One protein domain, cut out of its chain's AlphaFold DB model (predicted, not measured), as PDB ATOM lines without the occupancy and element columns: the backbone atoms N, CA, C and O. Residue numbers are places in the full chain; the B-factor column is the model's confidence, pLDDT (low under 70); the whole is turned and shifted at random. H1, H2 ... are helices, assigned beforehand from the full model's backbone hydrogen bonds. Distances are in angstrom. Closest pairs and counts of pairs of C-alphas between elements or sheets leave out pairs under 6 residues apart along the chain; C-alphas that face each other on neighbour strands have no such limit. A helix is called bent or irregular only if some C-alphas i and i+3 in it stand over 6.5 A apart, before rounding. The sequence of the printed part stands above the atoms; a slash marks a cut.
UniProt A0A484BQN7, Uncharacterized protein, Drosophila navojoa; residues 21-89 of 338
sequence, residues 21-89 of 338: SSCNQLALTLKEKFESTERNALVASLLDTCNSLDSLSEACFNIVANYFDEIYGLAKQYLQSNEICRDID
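What this domain is: This is residues 21 to 89 of the 338 residues of an uncharacterized protein of Drosophila navojoa (UniProt A0A484BQN7). Four helices make a loose, elongated loop that runs out and folds back on itself: H1 and H2 form the outward limb, and the bent H3 returns beside them. At one end H2 and the arm H3a form a helical hairpin; at the other, the arm H3b crosses part of H1, and short H4 packs near the beginning of H1. The printed part has 69 residues, with H1, H2, H3 and H4 in that order, no named strand, and the class all helix. It is loose, with a radius of gyration of the C-alphas of 14.1 A and spans of 39 by 24 by 18 A.

Where its parts are: H1, residues 21 to 36, begins at C-alpha 21 (160.285, 200.281, 199.633) and is 22.6 A long. H2, residues 39 to 51, is 18.8 A long. H3, residues 57 to 81, was assigned as one helix by its hydrogen bonds but is bent: C-alphas 66 and 69 are 7.6 A apart. Its arms are H3a, residues 57 to 66, 14.3 A, and H3b, residues 69 to 81, 18.7 A. H4, residues 84 to 87, is 5.1 A long and ends at C-alpha 87 (171.455, 199.589, 190.251).

How they stand to each other: Residues 27 to 34 of H1 touch residues 76 to 80 of H3b; the closest C-alphas, of Lys 31 and Leu 79, are 5.7 A apart. Their lines make a steep tilt of 42 degrees, opposite ways. H1 touches H4 with residues 23 to 27 alone, closest at the C-alphas of Cys 23 and Cys 85, 5.9 A. H1 and H2 are apart. H2 touches H3a at a shallow tilt of 20 degrees, opposite ways, closest at the C-alphas of Cys 50 and Ser 57, 4.9 A. H3a and H3b are about perpendicular, at 74 degrees. Every O i to N i+4 pair is within hydrogen-bond range in H1, H2, H3a and H3b; H4 is too short for one.

The domain as a whole: The C-alphas farthest apart, of Ser 21 and Ser 55, are 39.9 A apart. The printed part has no cut, and its three links are tight. Mean pLDDT of the printed part is 80.6; residues 80 to 82 are under 70.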
ATOM      1  N   SER A  21     160.313 200.635 198.208       79.06
ATOM      2  CA  SER A  21     160.285 200.281 199.633       79.06
ATOM      3  C   SER A  21     160.420 198.772 199.849       79.06
ATOM      4  O   SER A  21     161.215 198.350 200.688       79.06
ATOM      5  N   SER A  22     159.707 197.965 199.060       83.94
ATOM      6  CA  SER A  22     159.797 196.502 199.103       83.94
ATOM      7  C   SER A  22     161.192 196.005 198.714       83.94
ATOM      8  O   SER A  22     161.733 195.119 199.371       83.94
ATOM      9  N   CYS A  23     161.815 196.611 197.700       85.00
ATOM     10  CA  CYS A  23     163.184 196.289 197.311       85.00
ATOM     11  C   CYS A  23     164.177 196.616 198.431       85.00
ATOM     12  O   CYS A  23     165.000 195.774 198.782       85.00
ATOM     13  N   ASN A  24     164.080 197.804 199.037       82.88
ATOM     14  CA  ASN A  24     164.986 198.199 200.116       82.88
ATOM     15  C   ASN A  24     164.868 197.264 201.327       82.88
ATOM     16  O   ASN A  24     165.879 196.879 201.909       82.88
ATOM     17  N   GLN A  25     163.650 196.853 201.685       83.94
ATOM     18  CA  GLN A  25     163.440 195.865 202.745       83.94
ATOM     19  C   GLN A  25     164.067 194.509 202.402       83.94
ATOM     20  O   GLN A  25     164.727 193.898 203.246       83.94
ATOM     21  N   LEU A  26     163.913 194.056 201.156       85.31
ATOM     22  CA  LEU A  26     164.524 192.817 200.685       85.31
ATOM     23  C   LEU A  26     166.058 192.895 200.706       85.31
ATOM     24  O   LEU A  26     166.712 191.963 201.168       85.31
ATOM     25  N   ALA A  27     166.634 194.014 200.263       84.12
ATOM     26  CA  ALA A  27     168.075 194.244 200.254       84.12
ATOM     27  C   ALA A  27     168.666 194.258 201.674       84.12
ATOM     28  O   ALA A  27     169.702 193.636 201.912       84.12
ATOM     29  N   LEU A  28     167.986 194.900 202.631       82.94
ATOM     30  CA  LEU A  28     168.383 194.886 204.043       82.94
ATOM     31  C   LEU A  28     168.338 193.473 204.627       82.94
ATOM     32  O   LEU A  28     169.308 193.030 205.237       82.94
ATOM     33  N   THR A  29     167.260 192.737 204.364       85.19
ATOM     34  CA  THR A  29     167.119 191.348 204.822       85.19
ATOM     35  C   THR A  29     168.223 190.461 204.239       85.19
ATOM     36  O   THR A  29     168.812 189.636 204.941       85.19
ATOM     37  N   LEU A  30     168.547 190.641 202.955       85.25
ATOM     38  CA  LEU A  30     169.625 189.916 202.286       85.25
ATOM     39  C   LEU A  30     170.988 190.233 202.911       85.25
ATOM     40  O   LEU A  30     171.786 189.323 203.133       85.25
ATOM     41  N   LYS A  31     171.239 191.506 203.228       85.12
ATOM     42  CA  LYS A  31     172.463 191.949 203.896       85.12
ATOM     43  C   LYS A  31     172.608 191.319 205.281       85.12
ATOM     44  O   LYS A  31     173.647 190.731 205.562       85.12
ATOM     45  N   GLU A  32     171.574 191.388 206.115       85.88
ATOM     46  CA  GLU A  32     171.583 190.796 207.460       85.88
ATOM     47  C   GLU A  32     171.796 189.280 207.407       85.88
ATOM     48  O   GLU A  32     172.602 188.723 208.158       85.88
ATOM     49  N   LYS A  33     171.130 188.596 206.468       85.12
ATOM     50  CA  LYS A  33     171.298 187.153 206.275       85.12
ATOM     51  C   LYS A  33     172.707 186.803 205.797       85.12
ATOM     52  O   LYS A  33     173.277 185.815 206.248       85.12
ATOM     53  N   PHE A  34     173.299 187.617 204.928       86.69
ATOM     54  CA  PHE A  34     174.671 187.418 204.466       86.69
ATOM     55  C   PHE A  34     175.702 187.662 205.576       86.69
ATOM     56  O   PHE A  34     176.643 186.885 205.713       86.69
ATOM     57  N   GLU A  35     175.522 188.705 206.392       85.25
ATOM     58  CA  GLU A  35     176.419 189.026 207.512       85.25
ATOM     59  C   GLU A  35     176.327 188.007 208.656       85.25
ATOM     60  O   GLU A  35     177.331 187.731 209.310       85.25
ATOM     61  N   SER A  36     175.146 187.425 208.877       85.94
ATOM     62  CA  SER A  36     174.930 186.375 209.882       85.94
ATOM     63  C   SER A  36     175.316 184.970 209.408       85.94
ATOM     64  O   SER A  36     175.474 184.076 210.240       85.94
ATOM     65  N   THR A  37     175.500 184.753 208.101       86.75
ATOM     66  CA  THR A  37     175.929 183.452 207.579       86.75
ATOM     67  C   THR A  37     177.447 183.330 207.624       86.75
ATOM     68  O   THR A  37     178.181 184.123 207.031       86.75
ATOM     69  N   GLU A  38     177.942 182.279 208.276       86.56
ATOM     70  CA  GLU A  38     179.370 182.002 208.281       86.56
ATOM     71  C   GLU A  38     179.889 181.683 206.876       86.56
ATOM     72  O   GLU A  38     179.326 180.887 206.122       86.56
ATOM     73  N   ARG A  39     181.047 182.253 206.549       85.94
ATOM     74  CA  ARG A  39     181.731 182.052 205.270       85.94
ATOM     75  C   ARG A  39     181.875 180.573 204.892       85.94
ATOM     76  O   ARG A  39     181.618 180.202 203.753       85.94
ATOM     77  N   ASN A  40     182.276 179.731 205.843       79.69
ATOM     78  CA  ASN A  40     182.482 178.303 205.594       79.69
ATOM     79  C   ASN A  40     181.160 177.566 205.338       79.69
ATOM     80  O   ASN A  40     181.137 176.622 204.552       79.69
ATOM     81  N   ALA A  41     180.058 178.028 205.935       82.94
ATOM     82  CA  ALA A  41     178.727 177.503 205.653       82.94
ATOM     83  C   ALA A  41     178.285 177.840 204.218       82.94
ATOM     84  O   ALA A  41     177.698 176.994 203.544       82.94
ATOM     85  N   LEU A  42     178.635 179.029 203.707       84.62
ATOM     86  CA  LEU A  42     178.395 179.389 202.303       84.62
ATOM     87  C   LEU A  42     179.204 178.515 201.341       84.62
ATOM     88  O   LEU A  42     178.641 178.016 200.370       84.62
ATOM     89  N   VAL A  43     180.493 178.279 201.622       84.19
ATOM     90  CA  VAL A  43     181.314 177.349 200.824       84.19
ATOM     91  C   VAL A  43     180.671 175.967 200.803       84.19
ATOM     92  O   VAL A  43     180.459 175.412 199.731       84.19
ATOM     93  N   ALA A  44     180.306 175.433 201.971       79.44
ATOM     94  CA  ALA A  44     179.668 174.125 202.072       79.44
ATOM     95  C   ALA A  44     178.360 174.060 201.267       79.44
ATOM     96  O   ALA A  44     178.155 173.113 200.514       79.44
ATOM     97  N   SER A  45     177.514 175.091 201.349       84.06
ATOM     98  CA  SER A  45     176.262 175.150 200.587       84.06
ATOM     99  C   SER A  45     176.477 175.276 199.074       84.06
ATOM    100  O   SER A  45     175.663 174.767 198.302       84.06
ATOM    101  N   LEU A  46     177.536 175.957 198.630       82.62
ATOM    102  CA  LEU A  46     177.869 176.063 197.210       82.62
ATOM    103  C   LEU A  46     178.418 174.740 196.676       82.62
ATOM    104  O   LEU A  46     178.011 174.310 195.604       82.62
ATOM    105  N   LEU A  47     179.273 174.057 197.441       79.56
ATOM    106  CA  LEU A  47     179.771 172.725 197.094       79.56
ATOM    107  C   LEU A  47     178.633 171.690 197.037       79.56
ATOM    108  O   LEU A  47     178.607 170.863 196.130       79.56
ATOM    109  N   ASP A  48     177.666 171.771 197.953       83.62
ATOM    110  CA  ASP A  48     176.448 170.949 197.934       83.62
ATOM    111  C   ASP A  48     175.600 171.210 196.677       83.62
ATOM    112  O   ASP A  48     175.186 170.282 195.984       83.62
ATOM    113  N   THR A  49     175.441 172.486 196.306       88.75
ATOM    114  CA  THR A  49     174.793 172.870 195.041       88.75
ATOM    115  C   THR A  49     175.539 172.295 193.837       88.75
ATOM    116  O   THR A  49     174.909 171.738 192.944       88.75
ATOM    117  N   CYS A  50     176.873 172.369 193.823       83.94
ATOM    118  CA  CYS A  50     177.682 171.824 192.735       83.94
ATOM    119  C   CYS A  50     177.500 170.307 192.560       83.94
ATOM    120  O   CYS A  50     177.515 169.840 191.425       83.94
ATOM    121  N   ASN A  51     177.283 169.545 193.641       81.31
ATOM    122  CA  ASN A  51     176.985 168.106 193.554       81.31
ATOM    123  C   ASN A  51     175.663 167.814 192.832       81.31
ATOM    124  O   ASN A  51     175.503 166.737 192.265       81.31
ATOM    125  N   SER A  52     174.720 168.754 192.871       89.44
ATOM    126  CA  SER A  52     173.402 168.611 192.245       89.44
ATOM    127  C   SER A  52     173.389 169.051 190.776       89.44
ATOM    128  O   SER A  52     172.357 168.965 190.118       89.44
ATOM    129  N   LEU A  53     174.514 169.555 190.256       80.56
ATOM    130  CA  LEU A  53     174.648 169.980 188.866       80.56
ATOM    131  C   LEU A  53     175.289 168.857 188.050       80.56
ATOM    132  O   LEU A  53     176.464 168.584 188.238       80.56
ATOM    133  N   ASP A  54     174.556 168.251 187.112       87.12
ATOM    134  CA  ASP A  54     175.016 167.092 186.327       87.12
ATOM    135  C   ASP A  54     176.348 167.342 185.581       87.12
ATOM    136  O   ASP A  54     177.446 167.134 186.101       87.12
ATOM    137  N   SER A  55     176.280 167.823 184.336       91.81
ATOM    138  CA  SER A  55     177.458 168.066 183.491       91.81
ATOM    139  C   SER A  55     178.262 169.304 183.899       91.81
ATOM    140  O   SER A  55     179.354 169.530 183.381       91.81
ATOM    141  N   LEU A  56     177.726 170.116 184.815       84.56
ATOM    142  CA  LEU A  56     178.327 171.373 185.264       84.56
ATOM    143  C   LEU A  56     178.986 171.273 186.647       84.56
ATOM    144  O   LEU A  56     179.590 172.253 187.085       84.56
ATOM    145  N   SER A  57     178.910 170.118 187.316       77.81
ATOM    146  CA  SER A  57     179.511 169.878 188.637       77.81
ATOM    147  C   SER A  57     180.983 170.284 188.689       77.81
ATOM    148  O   SER A  57     181.367 171.101 189.523       77.81
ATOM    149  N   GLU A  58     181.810 169.781 187.769       73.38
ATOM    150  CA  GLU A  58     183.258 170.040 187.753       73.38
ATOM    151  C   GLU A  58     183.587 171.530 187.571       73.38
ATOM    152  O   GLU A  58     184.417 172.090 188.293       73.38
ATOM    153  N   ALA A  59     182.892 172.200 186.650       79.81
ATOM    154  CA  ALA A  59     183.043 173.636 186.442       79.81
ATOM    155  C   ALA A  59     182.616 174.428 187.689       79.81
ATOM    156  O   ALA A  59     183.318 175.351 188.102       79.81
ATOM    157  N   CYS A  60     181.510 174.033 188.326       84.00
ATOM    158  CA  CYS A  60     181.028 174.631 189.566       84.00
ATOM    159  C   CYS A  60     182.048 174.477 190.705       84.00
ATOM    160  O   CYS A  60     182.419 175.473 191.326       84.00
ATOM    161  N   PHE A  61     182.587 173.273 190.927       77.31
ATOM    162  CA  PHE A  61     183.614 173.031 191.946       77.31
ATOM    163  C   PHE A  61     184.865 173.870 191.719       77.31
ATOM    164  O   PHE A  61     185.396 174.453 192.662       77.31
ATOM    165  N   ASN A  62     185.316 173.970 190.469       73.31
ATOM    166  CA  ASN A  62     186.459 174.797 190.105       73.31
ATOM    167  C   ASN A  62     186.206 176.284 190.411       73.31
ATOM    168  O   ASN A  62     187.097 176.970 190.917       73.31
ATOM    169  N   ILE A  63     184.988 176.771 190.155       74.44
ATOM    170  CA  ILE A  63     184.594 178.148 190.468       74.44
ATOM    171  C   ILE A  63     184.614 178.382 191.983       74.44
ATOM    172  O   ILE A  63     185.251 179.323 192.457       74.44
ATOM    173  N   VAL A  64     183.971 177.504 192.756       80.81
ATOM    174  CA  VAL A  64     183.910 177.628 194.220       80.81
ATOM    175  C   VAL A  64     185.305 177.509 194.839       80.81
ATOM    176  O   VAL A  64     185.655 178.294 195.711       80.81
ATOM    177  N   ALA A  65     186.145 176.588 194.373       72.31
ATOM    178  CA  ALA A  65     187.470 176.381 194.950       72.31
ATOM    179  C   ALA A  65     188.438 177.547 194.691       72.31
ATOM    180  O   ALA A  65     189.247 177.865 195.560       72.31
ATOM    181  N   ASN A  66     188.374 178.176 193.512       72.56
ATOM    182  CA  ASN A  66     189.385 179.155 193.095       72.56
ATOM    183  C   ASN A  66     188.932 180.612 193.192       72.56
ATOM    184  O   ASN A  66     189.779 181.498 193.263       72.56
ATOM    185  N   TYR A  67     187.625 180.870 193.190       75.38
ATOM    186  CA  TYR A  67     187.097 182.231 193.079       75.38
ATOM    187  C   TYR A  67     186.164 182.617 194.223       75.38
ATOM    188  O   TYR A  67     185.754 183.773 194.296       75.38
ATOM    189  N   PHE A  68     185.840 181.700 195.142       83.56
ATOM    190  CA  PHE A  68     184.930 182.000 196.246       83.56
ATOM    191  C   PHE A  68     185.391 183.198 197.081       83.56
ATOM    192  O   PHE A  68     184.575 184.047 197.418       83.56
ATOM    193  N   ASP A  69     186.683 183.310 197.380       80.06
ATOM    194  CA  ASP A  69     187.241 184.392 198.199       80.06
ATOM    195  C   ASP A  69     187.009 185.772 197.572       80.06
ATOM    196  O   ASP A  69     186.595 186.713 198.253       80.06
ATOM    197  N   GLU A  70     187.245 185.874 196.264       76.50
ATOM    198  CA  GLU A  70     187.063 187.097 195.487       76.50
ATOM    199  C   GLU A  70     185.576 187.427 195.327       76.50
ATOM    200  O   GLU A  70     185.158 188.550 195.613       76.50
ATOM    201  N   ILE A  71     184.758 186.432 194.966       78.50
ATOM    202  CA  ILE A  71     183.302 186.573 194.826       78.50
ATOM    203  C   ILE A  71     182.672 186.991 196.158       78.50
ATOM    204  O   ILE A  71     181.847 187.901 196.192       78.50
ATOM    205  N   TYR A  72     183.086 186.381 197.269       83.81
ATOM    206  CA  TYR A  72     182.621 186.726 198.610       83.81
ATOM    207  C   TYR A  72     183.012 188.159 198.987       83.81
ATOM    208  O   TYR A  72     182.194 188.895 199.540       83.81
ATOM    209  N   GLY A  73     184.240 188.581 198.664       79.69
ATOM    210  CA  GLY A  73     184.702 189.952 198.887       79.69
ATOM    211  C   GLY A  73     183.879 190.984 198.112       79.69
ATOM    212  O   GLY A  73     183.437 191.978 198.690       79.69
ATOM    213  N   LEU A  74     183.613 190.712 196.833       77.62
ATOM    214  CA  LEU A  74     182.777 191.558 195.981       77.62
ATOM    215  C   LEU A  74     181.327 191.600 196.472       77.62
ATOM    216  O   LEU A  74     180.764 192.684 196.609       77.62
ATOM    217  N   ALA A  75     180.742 190.446 196.803       80.88
ATOM    218  CA  ALA A  75     179.387 190.356 197.341       80.88
ATOM    219  C   ALA A  75     179.254 191.144 198.649       80.88
ATOM    220  O   ALA A  75     178.324 191.931 198.807       80.88
ATOM    221  N   LYS A  76     180.228 191.016 199.558       81.62
ATOM    222  CA  LYS A  76     180.267 191.791 200.801       81.62
ATOM    223  C   LYS A  76     180.323 193.294 200.531       81.62
ATOM    224  O   LYS A  76     179.566 194.045 201.134       81.62
ATOM    225  N   GLN A  77     181.190 193.734 199.620       75.88
ATOM    226  CA  GLN A  77     181.311 195.147 199.260       75.88
ATOM    227  C   GLN A  77     180.016 195.693 198.639       75.88
ATOM    228  O   GLN A  77     179.598 196.804 198.961       75.88
ATOM    229  N   TYR A  78     179.377 194.909 197.774       75.06
ATOM    230  CA  TYR A  78     178.155 195.289 197.072       75.06
ATOM    231  C   TYR A  78     176.932 195.334 198.002       75.06
ATOM    232  O   TYR A  78     176.158 196.283 197.972       75.06
ATOM    233  N   LEU A  79     176.790 194.368 198.914       75.38
ATOM    234  CA  LEU A  79     175.733 194.393 199.935       75.38
ATOM    235  C   LEU A  79     175.932 195.536 200.949       75.38
ATOM    236  O   LEU A  79     174.969 196.037 201.528       75.38
ATOM    237  N   GLN A  80     177.173 195.980 201.168       66.50
ATOM    238  CA  GLN A  80     177.478 197.098 202.062       66.50
ATOM    239  C   GLN A  80     177.177 198.475 201.463       66.50
ATOM    240  O   GLN A  80     176.913 199.395 202.238       66.50
ATOM    241  N   SER A  81     177.191 198.635 200.134       65.44
ATOM    242  CA  SER A  81     176.904 199.927 199.493       65.44
ATOM    243  C   SER A  81     175.419 200.306 199.538       65.44
ATOM    244  O   SER A  81     175.115 201.486 199.425       65.44
ATOM    245  N   ASN A  82     174.509 199.349 199.770       61.12
ATOM    246  CA  ASN A  82     173.049 199.544 199.801       61.12
ATOM    247  C   ASN A  82     172.453 200.118 198.494       61.12
ATOM    248  O   ASN A  82     171.350 200.657 198.492       61.12
ATOM    249  N   GLU A  83     173.170 199.991 197.374       70.50
ATOM    250  CA  GLU A  83     172.777 200.580 196.083       70.50
ATOM    251  C   GLU A  83     172.027 199.598 195.165       70.50
ATOM    252  O   GLU A  83     171.570 199.984 194.097       70.50
ATOM    253  N   ILE A  84     171.811 198.349 195.595       79.75
ATOM    254  CA  ILE A  84     171.253 197.264 194.765       79.75
ATOM    255  C   ILE A  84     169.934 197.660 194.100       79.75
ATOM    256  O   ILE A  84     169.763 197.442 192.909       79.75
ATOM    257  N   CYS A  85     169.017 198.276 194.853       81.25
ATOM    258  CA  CYS A  85     167.702 198.685 194.355       81.25
ATOM    259  C   CYS A  85     167.752 199.858 193.371       81.25
ATOM    260  O   CYS A  85     166.807 200.065 192.612       81.25
ATOM    261  N   ARG A  86     168.841 200.628 193.391       79.19
ATOM    262  CA  ARG A  86     169.106 201.710 192.440       79.19
ATOM    263  C   ARG A  86     169.805 201.169 191.196       79.19
ATOM    264  O   ARG A  86     169.442 201.570 190.103       79.19
ATOM    265  N   ASP A  87     170.729 200.224 191.358       77.12
ATOM    266  CA  ASP A  87     171.455 199.589 190.251       77.12
ATOM    267  C   ASP A  87     170.540 198.754 189.340       77.12
ATOM    268  O   ASP A  87     170.818 198.605 188.153       77.12
ATOM    269  N   ILE A  88     169.432 198.234 189.877       77.75
ATOM    270  CA  ILE A  88     168.396 197.516 189.110       77.75
ATOM    271  C   ILE A  88     167.207 198.410 188.710       77.75
ATOM    272  O   ILE A  88     166.155 197.892 188.346       77.75
ATOM    273  N   ASP A  89     167.363 199.738 188.800       76.75
ATOM    274  CA  ASP A  89     166.393 200.769 188.388       76.75
ATOM    275  C   ASP A  89     164.993 200.682 189.044       76.75
ATOM    276  O   ASP A  89     164.026 201.276 188.564       76.75
TER     277      ASP A  89